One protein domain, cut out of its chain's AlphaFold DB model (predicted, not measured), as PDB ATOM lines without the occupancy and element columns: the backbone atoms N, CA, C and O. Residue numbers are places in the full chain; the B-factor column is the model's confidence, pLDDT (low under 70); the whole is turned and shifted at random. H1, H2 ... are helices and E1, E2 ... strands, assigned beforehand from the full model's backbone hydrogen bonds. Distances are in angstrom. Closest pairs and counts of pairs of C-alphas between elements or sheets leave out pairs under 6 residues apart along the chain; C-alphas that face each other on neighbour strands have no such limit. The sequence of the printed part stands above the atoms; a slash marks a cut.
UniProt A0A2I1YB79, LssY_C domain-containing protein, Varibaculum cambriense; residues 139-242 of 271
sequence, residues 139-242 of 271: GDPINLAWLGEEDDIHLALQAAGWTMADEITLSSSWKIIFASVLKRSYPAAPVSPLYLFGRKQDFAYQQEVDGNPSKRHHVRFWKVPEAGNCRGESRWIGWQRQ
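AT A GLANCE: This is residues 139 to 242 of the 271 residues of the protein "LssY_C domain-containing protein" of Varibaculum cambriense (UniProt A0A2I1YB79). Look for one antiparallel sheet, strongly twisted and curled like part of a barrel, with helix H1 packed on one of its faces. Helix H2 sits away from the sheet toward one end of the long axis, and the link from E4 to E5 reaches the other end. The printed part has 104 residues, with two named helices and five named strands in the order E1 E2 H1 H2 E3 E4 E5; the sheet runs E2 E5 E4 E3. The class is mixed, helices and strands, and the whole is elongated, spanning 52 by 27 by 23 A. It is only just compact, close to loose, with a radius of gyration of the C-alphas of 15.1 A.

HOW THE PARTS SIT: Start at E1, residues 139 to 141, which pairs with no named strand and runs on at 68 degrees, across a break of 2 residues, into E2, residues 144 to 147. E2 is an edge strand, antiparallel to E5, residues 235 to 240; there N 146 and O 236 are 2.8 A apart, within hydrogen-bond range. Next comes H1, residues 150 to 159, on the sheet at a height of 8.2 A, over none of its strands; with the sheet it makes two layers, helix on one face. H2, residues 170 to 181, is not on the sheet, and H1 and H2 are apart. In both helices every O i to N i+4 pair is within hydrogen-bond range. Between them, residues 163 to 164 pair antiparallel with residues 205 to 206 of E3, which is residues 203 to 209. The closest C-alphas of H1 and E3 are those of Leu 157 and Tyr 205, 7.8 A apart. E3, E4, residues 212 to 223, and E5 form a meander, each strand the antiparallel neighbour of the one before. In the hairpin E3 and E4, N 205 and O 219 are 2.8 A apart; in the hairpin E4 and E5, N 222 and O 237 are 2.9 A apart.

IN THESE COORDINATES: Find C-alpha 139 at (171.004, 111.061, 173.521), where E1 begins; it is 6.7 A long and E2 10.3 A. H1 measures 14.4 A and H2 16.6 A. E3 measures 20.2 A. E4 measures 30.5 A from C-alpha 212 at (170.595, 106.997, 150.590), and bends by 67 degrees at residue 215. E5 runs 16.9 A to C-alpha 240 at (179.739, 111.257, 165.367).

THE WHOLE: The two C-alphas farthest apart, those of Leu 182 and Asn 229, are 52.4 A apart. The printed part has no cut. The links H2 to E3, of 21 residues, and E4 to E5, of 11, are long. Mean pLDDT of the printed part is 76.3; look for values under 70 at residues 210 to 214 and 225 to 242.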
ATOM      1  N   GLY A 139     170.797 111.274 174.935       77.12
ATOM      2  CA  GLY A 139     171.004 111.061 173.521       77.12
ATOM      3  C   GLY A 139     172.333 110.367 173.251       77.12
ATOM      4  O   GLY A 139     172.738 109.398 173.903       77.12
ATOM      5  N   ASP A 140     173.004 110.887 172.241       81.31
ATOM      6  CA  ASP A 140     174.199 110.316 171.654       81.31
ATOM      7  C   ASP A 140     175.430 110.463 172.578       81.31
ATOM      8  O   ASP A 140     175.538 111.495 173.255       81.31
ATOM      9  N   PRO A 141     176.350 109.471 172.642       77.44
ATOM     10  CA  PRO A 141     177.582 109.577 173.428       77.44
ATOM     11  C   PRO A 141     178.491 110.704 172.952       77.44
ATOM     12  O   PRO A 141     178.203 111.343 171.958       77.44
ATOM     13  N   ILE A 142     179.560 110.998 173.681       77.50
ATOM     14  CA  ILE A 142     180.541 112.017 173.293       77.50
ATOM     15  C   ILE A 142     181.894 111.345 173.140       77.50
ATOM     16  O   ILE A 142     182.392 110.734 174.079       77.50
ATOM     17  N   ASN A 143     182.472 111.453 171.941       77.25
ATOM     18  CA  ASN A 143     183.630 110.641 171.556       77.25
ATOM     19  C   ASN A 143     184.807 111.464 171.011       77.25
ATOM     20  O   ASN A 143     185.884 110.901 170.831       77.25
ATOM     21  N   LEU A 144     184.623 112.752 170.708       75.06
ATOM     22  CA  LEU A 144     185.652 113.599 170.106       75.06
ATOM     23  C   LEU A 144     185.809 114.891 170.911       75.06
ATOM     24  O   LEU A 144     184.829 115.505 171.328       75.06
ATOM     25  N   ALA A 145     187.052 115.318 171.092       77.44
ATOM     26  CA  ALA A 145     187.393 116.634 171.611       77.44
ATOM     27  C   ALA A 145     188.421 117.267 170.672       77.44
ATOM     28  O   ALA A 145     189.372 116.609 170.252       77.44
ATOM     29  N   TRP A 146     188.207 118.530 170.338       74.19
ATOM     30  CA  TRP A 146     189.033 119.317 169.439       74.19
ATOM     31  C   TRP A 146     189.549 120.559 170.164       74.19
ATOM     32  O   TRP A 146     188.812 121.236 170.886       74.19
ATOM     33  N   LEU A 147     190.835 120.836 169.980       76.12
ATOM     34  CA  LEU A 147     191.525 122.008 170.505       76.12
ATOM     35  C   LEU A 147     191.959 122.836 169.297       76.12
ATOM     36  O   LEU A 147     192.816 122.388 168.539       76.12
ATOM     37  N   GLY A 148     191.341 123.993 169.093       76.75
ATOM     38  CA  GLY A 148     191.568 124.803 167.900       76.75
ATOM     39  C   GLY A 148     190.416 125.755 167.612       76.75
ATOM     40  O   GLY A 148     189.423 125.804 168.350       76.75
ATOM     41  N   GLU A 149     190.561 126.528 166.544       79.12
ATOM     42  CA  GLU A 149     189.536 127.472 166.116       79.12
ATOM     43  C   GLU A 149     188.348 126.747 165.468       79.12
ATOM     44  O   GLU A 149     188.444 125.597 165.039       79.12
ATOM     45  N   GLU A 150     187.194 127.412 165.459       82.31
ATOM     46  CA  GLU A 150     185.982 126.915 164.802       82.31
ATOM     47  C   GLU A 150     186.186 126.754 163.289       82.31
ATOM     48  O   GLU A 150     185.791 125.746 162.703       82.31
ATOM     49  N   ASP A 151     186.894 127.708 162.680       83.19
ATOM     50  CA  ASP A 151     187.184 127.736 161.247       83.19
ATOM     51  C   ASP A 151     187.981 126.508 160.789       83.19
ATOM     52  O   ASP A 151     187.701 125.953 159.725       83.19
ATOM     53  N   ASP A 152     188.902 126.008 161.619       82.75
ATOM     54  CA  ASP A 152     189.656 124.784 161.326       82.75
ATOM     55  C   ASP A 152     188.731 123.563 161.216       82.75
ATOM     56  O   ASP A 152     188.924 122.695 160.358       82.75
ATOM     57  N   ILE A 153     187.694 123.502 162.061       84.19
ATOM     58  CA  ILE A 153     186.697 122.425 162.044       84.19
ATOM     59  C   ILE A 153     185.865 122.518 160.766       84.19
ATOM     60  O   ILE A 153     185.648 121.506 160.092       84.19
ATOM     61  N   HIS A 154     185.424 123.726 160.410       87.00
ATOM     62  CA  HIS A 154     184.662 123.957 159.187       87.00
ATOM     63  C   HIS A 154     185.460 123.565 157.942       87.00
ATOM     64  O   HIS A 154     184.941 122.828 157.099       87.00
ATOM     65  N   LEU A 155     186.721 123.991 157.848       84.69
ATOM     66  CA  LEU A 155     187.607 123.662 156.733       84.69
ATOM     67  C   LEU A 155     187.862 122.154 156.638       84.69
ATOM     68  O   LEU A 155     187.741 121.583 155.553       84.69
ATOM     69  N   ALA A 156     188.153 121.490 157.761       84.69
ATOM     70  CA  ALA A 156     188.402 120.051 157.786       84.69
ATOM     71  C   ALA A 156     187.173 119.236 157.347       84.69
ATOM     72  O   ALA A 156     187.294 118.297 156.557       84.69
ATOM     73  N   LEU A 157     185.979 119.603 157.820       85.38
ATOM     74  CA  LEU A 157     184.740 118.898 157.484       85.38
ATOM     75  C   LEU A 157     184.303 119.150 156.040       85.38
ATOM     76  O   LEU A 157     183.887 118.207 155.364       85.38
ATOM     77  N   GLN A 158     184.448 120.378 155.541       85.88
ATOM     78  CA  GLN A 158     184.191 120.690 154.132       85.88
ATOM     79  C   GLN A 158     185.157 119.937 153.208       85.88
ATOM     80  O   GLN A 158     184.715 119.342 152.225       85.88
ATOM     81  N   ALA A 159     186.451 119.886 153.547       82.81
ATOM     82  CA  ALA A 159     187.447 119.116 152.796       82.81
ATOM     83  C   ALA A 159     187.146 117.606 152.797       82.81
ATOM     84  O   ALA A 159     187.384 116.926 151.802       82.81
ATOM     85  N   ALA A 160     186.569 117.090 153.885       82.75
ATOM     86  CA  ALA A 160     186.113 115.706 154.003       82.75
ATOM     87  C   ALA A 160     184.733 115.437 153.354       82.75
ATOM     88  O   ALA A 160     184.201 114.332 153.478       82.75
ATOM     89  N   GLY A 161     184.136 116.424 152.674       83.94
ATOM     90  CA  GLY A 161     182.869 116.268 151.953       83.94
ATOM     91  C   GLY A 161     181.625 116.222 152.846       83.94
ATOM     92  O   GLY A 161     180.587 115.703 152.427       83.94
ATOM     93  N   TRP A 162     181.700 116.739 154.072       87.56
ATOM     94  CA  TRP A 162     180.535 116.869 154.946       87.56
ATOM     95  C   TRP A 162     179.699 118.090 154.570       87.56
ATOM     96  O   TRP A 162     180.219 119.169 154.293       87.56
ATOM     97  N   THR A 163     178.377 117.940 154.624       87.94
ATOM     98  CA  THR A 163     177.426 119.033 154.386       87.94
ATOM     99  C   THR A 163     176.974 119.618 155.720       87.94
ATOM    100  O   THR A 163     176.574 118.877 156.617       87.94
ATOM    101  N   MET A 164     177.031 120.941 155.874       87.75
ATOM    102  CA  MET A 164     176.496 121.608 157.065       87.75
ATOM    103  C   MET A 164     174.967 121.460 157.100       87.75
ATOM    104  O   MET A 164     174.301 121.592 156.072       87.75
ATOM    105  N   ALA A 165     174.410 121.140 158.265       87.62
ATOM    106  CA  ALA A 165     172.968 121.010 158.438       87.62
ATOM    107  C   ALA A 165     172.317 122.390 158.594       87.62
ATOM    108  O   ALA A 165     172.809 123.225 159.356       87.62
ATOM    109  N   ASP A 166     171.183 122.597 157.924       86.44
ATOM    110  CA  ASP A 166     170.405 123.825 158.061       86.44
ATOM    111  C   ASP A 166     169.865 123.970 159.492       86.44
ATOM    112  O   ASP A 166     169.482 122.998 160.156       86.44
ATOM    113  N   GLU A 167     169.760 125.209 159.967       83.50
ATOM    114  CA  GLU A 167     169.089 125.489 161.231       83.50
ATOM    115  C   GLU A 167     167.590 125.177 161.149       83.50
ATOM    116  O   GLU A 167     166.955 125.299 160.097       83.50
ATOM    117  N   ILE A 168     166.989 124.811 162.286       80.38
ATOM    118  CA  ILE A 168     165.538 124.622 162.391       80.38
ATOM    119  C   ILE A 168     164.863 125.995 162.293       80.38
ATOM    120  O   ILE A 168     164.797 126.745 163.265       80.38
ATOM    121  N   THR A 169     164.342 126.299 161.110       84.25
ATOM    122  CA  THR A 169     163.557 127.491 160.783       84.25
ATOM    123  C   THR A 169     162.237 127.049 160.157       84.25
ATOM    124  O   THR A 169     162.083 125.891 159.760       84.25
ATOM    125  N   LEU A 170     161.262 127.953 160.024       82.69
ATOM    126  CA  LEU A 170     160.006 127.635 159.327       82.69
ATOM    127  C   LEU A 170     160.261 127.183 157.881       82.69
ATOM    128  O   LEU A 170     159.624 126.246 157.405       82.69
ATOM    129  N   SER A 171     161.240 127.796 157.206       82.75
ATOM    130  CA  SER A 171     161.612 127.438 155.835       82.75
ATOM    131  C   SER A 171     162.214 126.036 155.752       82.75
ATOM    132  O   SER A 171     161.756 125.226 154.945       82.75
ATOM    133  N   SER A 172     163.197 125.709 156.599       84.19
ATOM    134  CA  SER A 172     163.816 124.374 156.592       84.19
ATOM    135  C   SER A 172     162.843 123.288 157.058       84.19
ATOM    136  O   SER A 172     162.836 122.196 156.490       84.19
ATOM    137  N   SER A 173     161.947 123.609 157.997       84.31
ATOM    138  CA  SER A 173     160.851 122.730 158.433       84.31
ATOM    139  C   SER A 173     159.874 122.434 157.292       84.31
ATOM    140  O   SER A 173     159.471 121.292 157.085       84.31
ATOM    141  N   TRP A 174     159.529 123.438 156.486       86.19
ATOM    142  CA  TRP A 174     158.696 123.228 155.305       86.19
ATOM    143  C   TRP A 174     159.419 122.383 154.250       86.19
ATOM    144  O   TRP A 174     158.859 121.419 153.725       86.19
ATOM    145  N   LYS A 175     160.697 122.679 153.985       84.31
ATOM    146  CA  LYS A 175     161.525 121.919 153.035       84.31
ATOM    147  C   LYS A 175     161.655 120.448 153.427       84.31
ATOM    148  O   LYS A 175     161.504 119.595 152.557       84.31
ATOM    149  N   ILE A 176     161.891 120.136 154.705       85.31
ATOM    150  CA  ILE A 176     162.019 118.742 155.154       85.31
ATOM    151  C   ILE A 176     160.691 117.983 155.057       85.31
ATOM    152  O   ILE A 176     160.701 116.814 154.664       85.31
ATOM    153  N   ILE A 177     159.552 118.637 155.316       84.50
ATOM    154  CA  ILE A 177     158.223 118.034 155.120       84.50
ATOM    155  C   ILE A 177     158.022 117.689 153.641       84.50
ATOM    156  O   ILE A 177     157.724 116.540 153.313       84.50
ATOM    157  N   PHE A 178     158.253 118.646 152.737       86.69
ATOM    158  CA  PHE A 178     158.117 118.417 151.296       86.69
ATOM    159  C   PHE A 178     159.082 117.352 150.779       86.69
ATOM    160  O   PHE A 178     158.673 116.483 150.013       86.69
ATOM    161  N   ALA A 179     160.344 117.385 151.212       82.50
ATOM    162  CA  ALA A 179     161.334 116.381 150.843       82.50
ATOM    163  C   ALA A 179     160.914 114.978 151.307       82.50
ATOM    164  O   ALA A 179     161.015 114.028 150.533       82.50
ATOM    165  N   SER A 180     160.364 114.858 152.519       83.88
ATOM    166  CA  SER A 180     159.878 113.584 153.065       83.88
ATOM    167  C   SER A 180     158.668 113.054 152.293       83.88
ATOM    168  O   SER A 180     158.651 111.886 151.905       83.88
ATOM    169  N   VAL A 181     157.680 113.910 152.008       85.94
ATOM    170  CA  VAL A 181     156.475 113.536 151.244       85.94
ATOM    171  C   VAL A 181     156.829 113.134 149.811       85.94
ATOM    172  O   VAL A 181     156.330 112.132 149.303       85.94
ATOM    173  N   LEU A 182     157.731 113.878 149.168       85.06
ATOM    174  CA  LEU A 182     158.180 113.615 147.797       85.06
ATOM    175  C   LEU A 182     159.276 112.542 147.710       85.06
ATOM    176  O   LEU A 182     159.768 112.286 146.611       85.06
ATOM    177  N   LYS A 183     159.683 111.938 148.839       79.12
ATOM    178  CA  LYS A 183     160.811 110.991 148.943       79.12
ATOM    179  C   LYS A 183     162.082 111.491 148.240       79.12
ATOM    180  O   LYS A 183     162.808 110.719 147.614       79.12
ATOM    181  N   ARG A 184     162.342 112.797 148.316       79.62
ATOM    182  CA  ARG A 184     163.536 113.434 147.747       79.62
ATOM    183  C   ARG A 184     164.645 113.482 148.789       79.62
ATOM    184  O   ARG A 184     164.376 113.694 149.970       79.62
ATOM    185  N   SER A 185     165.893 113.335 148.342       76.81
ATOM    186  CA  SER A 185     167.032 113.601 149.218       76.81
ATOM    187  C   SER A 185     167.093 115.096 149.551       76.81
ATOM    188  O   SER A 185     166.939 115.954 148.681       76.81
ATOM    189  N   TYR A 186     167.304 115.389 150.832       80.44
ATOM    190  CA  TYR A 186     167.626 116.720 151.342       80.44
ATOM    191  C   TYR A 186     168.944 116.618 152.125       80.44
ATOM    192  O   TYR A 186     168.901 116.322 153.324       80.44
ATOM    193  N   PRO A 187     170.100 116.815 151.461       77.00
ATOM    194  CA  PRO A 187     171.426 116.614 152.060       77.00
ATOM    195  C   PRO A 187     171.800 117.616 153.154       77.00
ATOM    196  O   PRO A 187     172.709 117.348 153.926       77.00
ATOM    197  N   ALA A 188     171.107 118.758 153.238       80.31
ATOM    198  CA  ALA A 188     171.269 119.791 154.269       80.31
ATOM    199  C   ALA A 188     170.090 119.815 155.270       80.31
ATOM    200  O   ALA A 188     169.887 120.797 155.975       80.31
ATOM    201  N   ALA A 189     169.305 118.730 155.349       81.12
ATOM    202  CA  ALA A 189     168.174 118.626 156.267       81.12
ATOM    203  C   ALA A 189     168.537 119.009 157.716       81.12
ATOM    204  O   ALA A 189     169.592 118.593 158.203       81.12
ATOM    205  N   PRO A 190     167.655 119.750 158.412       83.06
ATOM    206  CA  PRO A 190     167.878 120.125 159.798       83.06
ATOM    207  C   PRO A 190     167.889 118.895 160.708       83.06
ATOM    208  O   PRO A 190     167.097 117.964 160.544       83.06
ATOM    209  N   VAL A 191     168.768 118.917 161.707       82.19
ATOM    210  CA  VAL A 191     168.878 117.863 162.725       82.19
ATOM    211  C   VAL A 191     168.191 118.276 164.021       82.19
ATOM    212  O   VAL A 191     168.174 119.453 164.383       82.19
ATOM    213  N   SER A 192     167.652 117.298 164.753       80.88
ATOM    214  CA  SER A 192     167.060 117.544 166.070       80.88
ATOM    215  C   SER A 192     168.086 118.145 167.043       80.88
ATOM    216  O   SER A 192     169.270 117.779 166.992       80.88
ATOM    217  N   PRO A 193     167.650 119.065 167.926       82.69
ATOM    218  CA  PRO A 193     168.536 119.714 168.876       82.69
ATOM    219  C   PRO A 193     168.954 118.730 169.968       82.69
ATOM    220  O   PRO A 193     168.109 118.117 170.625       82.69
ATOM    221  N   LEU A 194     170.259 118.632 170.182       83.56
ATOM    222  CA  LEU A 194     170.856 117.985 171.335       83.56
ATOM    223  C   LEU A 194     171.554 119.024 172.208       83.56
ATOM    224  O   LEU A 194     172.118 120.017 171.736       83.56
ATOM    225  N   TYR A 195     171.489 118.768 173.504       79.50
ATOM    226  CA  TYR A 195     171.960 119.648 174.549       79.50
ATOM    227  C   TYR A 195     173.156 119.015 175.246       79.50
ATOM    228  O   TYR A 195     173.141 117.834 175.595       79.50
ATOM    229  N   LEU A 196     174.190 119.815 175.459       76.19
ATOM    230  CA  LEU A 196     175.349 119.470 176.271       76.19
ATOM    231  C   LEU A 196     175.697 120.701 177.097       76.19
ATOM    232  O   LEU A 196     175.594 121.809 176.583       76.19
ATOM    233  N   PHE A 197     176.051 120.542 178.372       72.19
ATOM    234  CA  PHE A 197     176.242 121.679 179.283       72.19
ATOM    235  C   PHE A 197     175.043 122.647 179.268       72.19
ATOM    236  O   PHE A 197     175.229 123.850 179.170       72.19
ATOM    237  N   GLY A 198     173.800 122.154 179.218       72.00
ATOM    238  CA  GLY A 198     172.597 123.000 179.149       72.00
ATOM    239  C   GLY A 198     172.503 123.953 177.941       72.00
ATOM    240  O   GLY A 198     171.670 124.857 177.948       72.00
ATOM    241  N   ARG A 199     173.340 123.791 176.909       75.94
ATOM    242  CA  ARG A 199     173.312 124.581 175.668       75.94
ATOM    243  C   ARG A 199     173.016 123.687 174.471       75.94
ATOM    244  O   ARG A 199     173.484 122.550 174.397       75.94
ATOM    245  N   LYS A 200     172.208 124.205 173.546       83.50
ATOM    246  CA  LYS A 200     171.982 123.578 172.240       83.50
ATOM    247  C   LYS A 200     173.317 123.535 171.487       83.50
ATOM    248  O   LYS A 200     174.128 124.439 171.656       83.50
ATOM    249  N   GLN A 201     173.526 122.488 170.689       85.19
ATOM    250  CA  GLN A 201     174.658 122.388 169.758       85.19
ATOM    251  C   GLN A 201     174.844 123.677 168.942       85.19
ATOM    252  O   GLN A 201     173.850 124.266 168.507       85.19
ATOM    253  N   ASP A 202     176.095 124.078 168.732       86.06
ATOM    254  CA  ASP A 202     176.429 125.299 167.994       86.06
ATOM    255  C   ASP A 202     176.256 125.065 166.487       86.06
ATOM    256  O   ASP A 202     175.534 125.794 165.815       86.06
ATOM    257  N   PHE A 203     176.813 123.966 165.971       88.00
ATOM    258  CA  PHE A 203     176.641 123.553 164.579       88.00
ATOM    259  C   PHE A 203     176.630 122.030 164.428       88.00
ATOM    260  O   PHE A 203     177.053 121.265 165.303       88.00
ATOM    261  N   ALA A 204     176.100 121.579 163.292       88.56
ATOM    262  CA  ALA A 204     176.028 120.173 162.945       88.56
ATOM    263  C   ALA A 204     176.354 119.950 161.471       88.56
ATOM    264  O   ALA A 204     175.994 120.744 160.605       88.56
ATOM    265  N   TYR A 205     177.005 118.828 161.211       87.12
ATOM    266  CA  TYR A 205     177.370 118.353 159.891       87.12
ATOM    267  C   TYR A 205     176.730 117.001 159.636       87.12
ATOM    268  O   TYR A 205     176.501 116.214 160.559       87.12
ATOM    269  N   GLN A 206     176.458 116.716 158.371       86.44
ATOM    270  CA  GLN A 206     175.931 115.436 157.949       86.44
ATOM    271  C   GLN A 206     176.526 114.958 156.638       86.44
ATOM    272  O   GLN A 206     176.939 115.743 155.785       86.44
ATOM    273  N   GLN A 207     176.551 113.642 156.500       83.69
ATOM    274  CA  GLN A 207     177.021 112.959 155.311       83.69
ATOM    275  C   GLN A 207     176.068 111.804 155.007       83.69
ATOM    276  O   GLN A 207     175.768 110.981 155.878       83.69
ATOM    277  N   GLU A 208     175.550 111.776 153.780       81.44
ATOM    278  CA  GLU A 208     174.726 110.669 153.298       81.44
ATOM    279  C   GLU A 208     175.622 109.494 152.911       81.44
ATOM    280  O   GLU A 208     176.657 109.682 152.272       81.44
ATOM    281  N   VAL A 209     175.218 108.282 153.282       74.44
ATOM    282  CA  VAL A 209     175.912 107.057 152.873       74.44
ATOM    283  C   VAL A 209     175.312 106.589 151.554       74.44
ATOM    284  O   VAL A 209     174.105 106.351 151.483       74.44
ATOM    285  N   ASP A 210     176.139 106.470 150.516       66.44
ATOM    286  CA  ASP A 210     175.767 105.926 149.200       66.44
ATOM    287  C   ASP A 210     174.530 106.588 148.557       66.44
ATOM    288  O   ASP A 210     173.718 105.930 147.904       66.44
ATOM    289  N   GLY A 211     174.329 107.893 148.783       66.88
ATOM    290  CA  GLY A 211     173.175 108.636 148.256       66.88
ATOM    291  C   GLY A 211     171.821 108.193 148.829       66.88
ATOM    292  O   GLY A 211     170.773 108.517 148.263       66.88
ATOM    293  N   ASN A 212     171.816 107.442 149.937       68.06
ATOM    294  CA  ASN A 212     170.595 106.997 150.590       68.06
ATOM    295  C   ASN A 212     170.176 107.981 151.699       68.06
ATOM    296  O   ASN A 212     170.827 108.042 152.746       68.06
ATOM    297  N   PRO A 213     169.031 108.676 151.563       66.50
ATOM    298  CA  PRO A 213     168.573 109.633 152.569       66.50
ATOM    299  C   PRO A 213     168.214 108.985 153.918       66.50
ATOM    300  O   PRO A 213     168.127 109.679 154.927       66.50
ATOM    301  N   SER A 214     168.019 107.663 153.967       66.69
ATOM    302  CA  SER A 214     167.682 106.936 155.203       66.69
ATOM    303  C   SER A 214     168.911 106.552 156.034       66.69
ATOM    304  O   SER A 214     168.768 106.199 157.205       66.69
ATOM    305  N   LYS A 215     170.117 106.592 155.450       73.56
ATOM    306  CA  LYS A 215     171.376 106.264 156.133       73.56
ATOM    307  C   LYS A 215     172.284 107.485 156.107       73.56
ATOM    308  O   LYS A 215     172.942 107.767 155.110       73.56
ATOM    309  N   ARG A 216     172.293 108.218 157.215       76.44
ATOM    310  CA  ARG A 216     173.051 109.461 157.355       76.44
ATOM    311  C   ARG A 216     173.906 109.421 158.609       76.44
ATOM    312  O   ARG A 216     173.433 109.035 159.681       76.44
ATOM    313  N   HIS A 217     175.157 109.829 158.463       83.38
ATOM    314  CA  HIS A 217     176.027 110.121 159.590       83.38
ATOM    315  C   HIS A 217     175.867 111.585 159.956       83.38
ATOM    316  O   HIS A 217     175.787 112.445 159.082       83.38
ATOM    317  N   HIS A 218     175.822 111.862 161.253       86.38
ATOM    318  CA  HIS A 218     175.752 113.218 161.773       86.38
ATOM    319  C   HIS A 218     176.898 113.426 162.746       86.38
ATOM    320  O   HIS A 218     177.175 112.540 163.563       86.38
ATOM    321  N   VAL A 219     177.515 114.599 162.662       86.38
ATOM    322  CA  VAL A 219     178.463 115.103 163.648       86.38
ATOM    323  C   VAL A 219     177.908 116.388 164.231       86.38
ATOM    324  O   VAL A 219     177.425 117.245 163.496       86.38
ATOM    325  N   ARG A 220     177.942 116.525 165.552       88.12
ATOM    326  CA  ARG A 220     177.498 117.736 166.254       88.12
ATOM    327  C   ARG A 220     178.629 118.261 167.112       88.12
ATOM    328  O   ARG A 220     179.368 117.447 167.668       88.12
ATOM    329  N   PHE A 221     178.726 119.581 167.225       85.38
ATOM    330  CA  PHE A 221     179.765 120.251 167.995       85.38
ATOM    331  C   PHE A 221     179.170 121.221 169.013       85.38
ATOM    332  O   PHE A 221     178.148 121.866 168.772       85.38
ATOM    333  N   TRP A 222     179.841 121.298 170.158       84.88
ATOM    334  CA  TRP A 222     179.545 122.214 171.248       84.88
ATOM    335  C   TRP A 222     180.822 122.922 171.678       84.88
ATOM    336  O   TRP A 222     181.843 122.273 171.941       84.88
ATOM    337  N   LYS A 223     180.752 124.242 171.826       81.12
ATOM    338  CA  LYS A 223     181.821 125.040 172.416       81.12
ATOM    339  C   LYS A 223     181.855 124.810 173.918       81.12
ATOM    340  O   LYS A 223     180.858 125.041 174.619       81.12
ATOM    341  N   VAL A 224     183.014 124.393 174.418       74.38
ATOM    342  CA  VAL A 224     183.232 124.222 175.854       74.38
ATOM    343  C   VAL A 224     183.224 125.605 176.509       74.38
ATOM    344  O   VAL A 224     183.946 126.494 176.050       74.38
ATOM    345  N   PRO A 225     182.408 125.833 177.553       66.25
ATOM    346  CA  PRO A 225     182.424 127.104 178.263       66.25
ATOM    347  C   PRO A 225     183.786 127.319 178.931       66.25
ATOM    348  O   PRO A 225     184.374 126.388 179.480       66.25
ATOM    349  N   GLU A 226     184.277 128.558 178.907       60.56
ATOM    350  CA  GLU A 226     185.501 128.945 179.606       60.56
ATOM    351  C   GLU A 226     185.299 128.801 181.114       60.56
ATOM    352  O   GLU A 226     184.730 129.660 181.788       60.56
ATOM    353  N   ALA A 227     185.746 127.677 181.650       49.25
ATOM    354  CA  ALA A 227     185.797 127.450 183.073       49.25
ATOM    355  C   ALA A 227     187.209 127.724 183.572       49.25
ATOM    356  O   ALA A 227     188.161 127.125 183.082       49.25
ATOM    357  N   GLY A 228     187.314 128.642 184.532       41.28
ATOM    358  CA  GLY A 228     188.455 128.840 185.428       41.28
ATOM    359  C   GLY A 228     189.849 128.465 184.901       41.28
ATOM    360  O   GLY A 228     190.277 127.320 184.984       41.28
ATOM    361  N   ASN A 229     190.615 129.496 184.539       37.88
ATOM    362  CA  ASN A 229     192.084 129.538 184.481       37.88
ATOM    363  C   ASN A 229     192.837 128.868 183.313       37.88
ATOM    364  O   ASN A 229     194.057 129.029 183.250       37.88
ATOM    365  N   CYS A 230     192.187 128.215 182.350       38.06
ATOM    366  CA  CYS A 230     192.874 127.752 181.134       38.06
ATOM    367  C   CYS A 230     192.720 128.840 180.033       38.06
ATOM    368  O   CYS A 230     191.758 128.844 179.271       38.06
ATOM    369  N   ARG A 231     193.626 129.835 180.019       36.34
ATOM    370  CA  ARG A 231     193.640 130.964 179.058       36.34
ATOM    371  C   ARG A 231     194.010 130.501 177.638       36.34
ATOM    372  O   ARG A 231     195.062 129.896 177.473       36.34
ATOM    373  N   GLY A 232     193.230 130.917 176.636       43.75
ATOM    374  CA  GLY A 232     193.725 131.184 175.274       43.75
ATOM    375  C   GLY A 232     193.437 130.165 174.167       43.75
ATOM    376  O   GLY A 232     193.775 130.451 173.026       43.75
ATOM    377  N   GLU A 233     192.808 129.022 174.445       53.12
ATOM    378  CA  GLU A 233     192.519 128.010 173.415       53.12
ATOM    379  C   GLU A 233     191.012 127.756 173.308       53.12
ATOM    380  O   GLU A 233     190.380 127.338 174.280       53.12
ATOM    381  N   SER A 234     190.439 127.975 172.120       56.59
ATOM    382  CA  SER A 234     189.074 127.547 171.794       56.59
ATOM    383  C   SER A 234     188.995 126.019 171.852       56.59
ATOM    384  O   SER A 234     189.816 125.311 171.268       56.59
ATOM    385  N   ARG A 235     188.023 125.496 172.607       63.25
ATOM    386  CA  ARG A 235     187.829 124.054 172.792       63.25
ATOM    387  C   ARG A 235     186.437 123.647 172.361       63.25
ATOM    388  O   ARG A 235     185.444 124.266 172.754       63.25
ATOM    389  N   TRP A 236     186.385 122.557 171.620       63.91
ATOM    390  CA  TRP A 236     185.175 122.016 171.034       63.91
ATOM    391  C   TRP A 236     185.036 120.558 171.426       63.91
ATOM    392  O   TRP A 236     185.999 119.795 171.419       63.91
ATOM    393  N   ILE A 237     183.828 120.156 171.787       64.31
ATOM    394  CA  ILE A 237     183.495 118.758 172.022       64.31
ATOM    395  C   ILE A 237     182.515 118.350 170.941       64.31
ATOM    396  O   ILE A 237     181.583 119.091 170.631       64.31
ATOM    397  N   GLY A 238     182.746 117.184 170.353       64.38
ATOM    398  CA  GLY A 238     181.934 116.683 169.266       64.38
ATOM    399  C   GLY A 238     181.600 115.211 169.399       64.38
ATOM    400  O   GLY A 238     182.216 114.440 170.143       64.38
ATOM    401  N   TRP A 239     180.602 114.805 168.631       63.47
ATOM    402  CA  TRP A 239     180.279 113.399 168.483       63.47
ATOM    403  C   TRP A 239     179.783 113.062 167.091       63.47
ATOM    404  O   TRP A 239     179.033 113.842 166.513       63.47
ATOM    405  N   GLN A 240     180.141 111.860 166.630       60.50
ATOM    406  CA  GLN A 240     179.739 111.257 165.367       60.50
ATOM    407  C   GLN A 240     178.949 109.958 165.586       60.50
ATOM    408  O   GLN A 240     179.435 109.023 166.234       60.50
ATOM    409  N   ARG A 241     177.769 109.845 164.965       44.28
ATOM    410  CA  ARG A 241     177.026 108.576 164.914       44.28
ATOM    411  C   ARG A 241     177.746 107.615 163.974       44.28
ATOM    412  O   ARG A 241     177.706 107.830 162.767       44.28
ATOM    413  N   GLN A 242     178.336 106.557 164.542       39.38
ATOM    414  CA  GLN A 242     179.082 105.474 163.876       39.38
ATOM    415  C   GLN A 242     180.604 105.680 163.758       39.38
ATOM    416  O   GLN A 242     181.172 105.582 162.679       39.38
TER     417      GLN A 242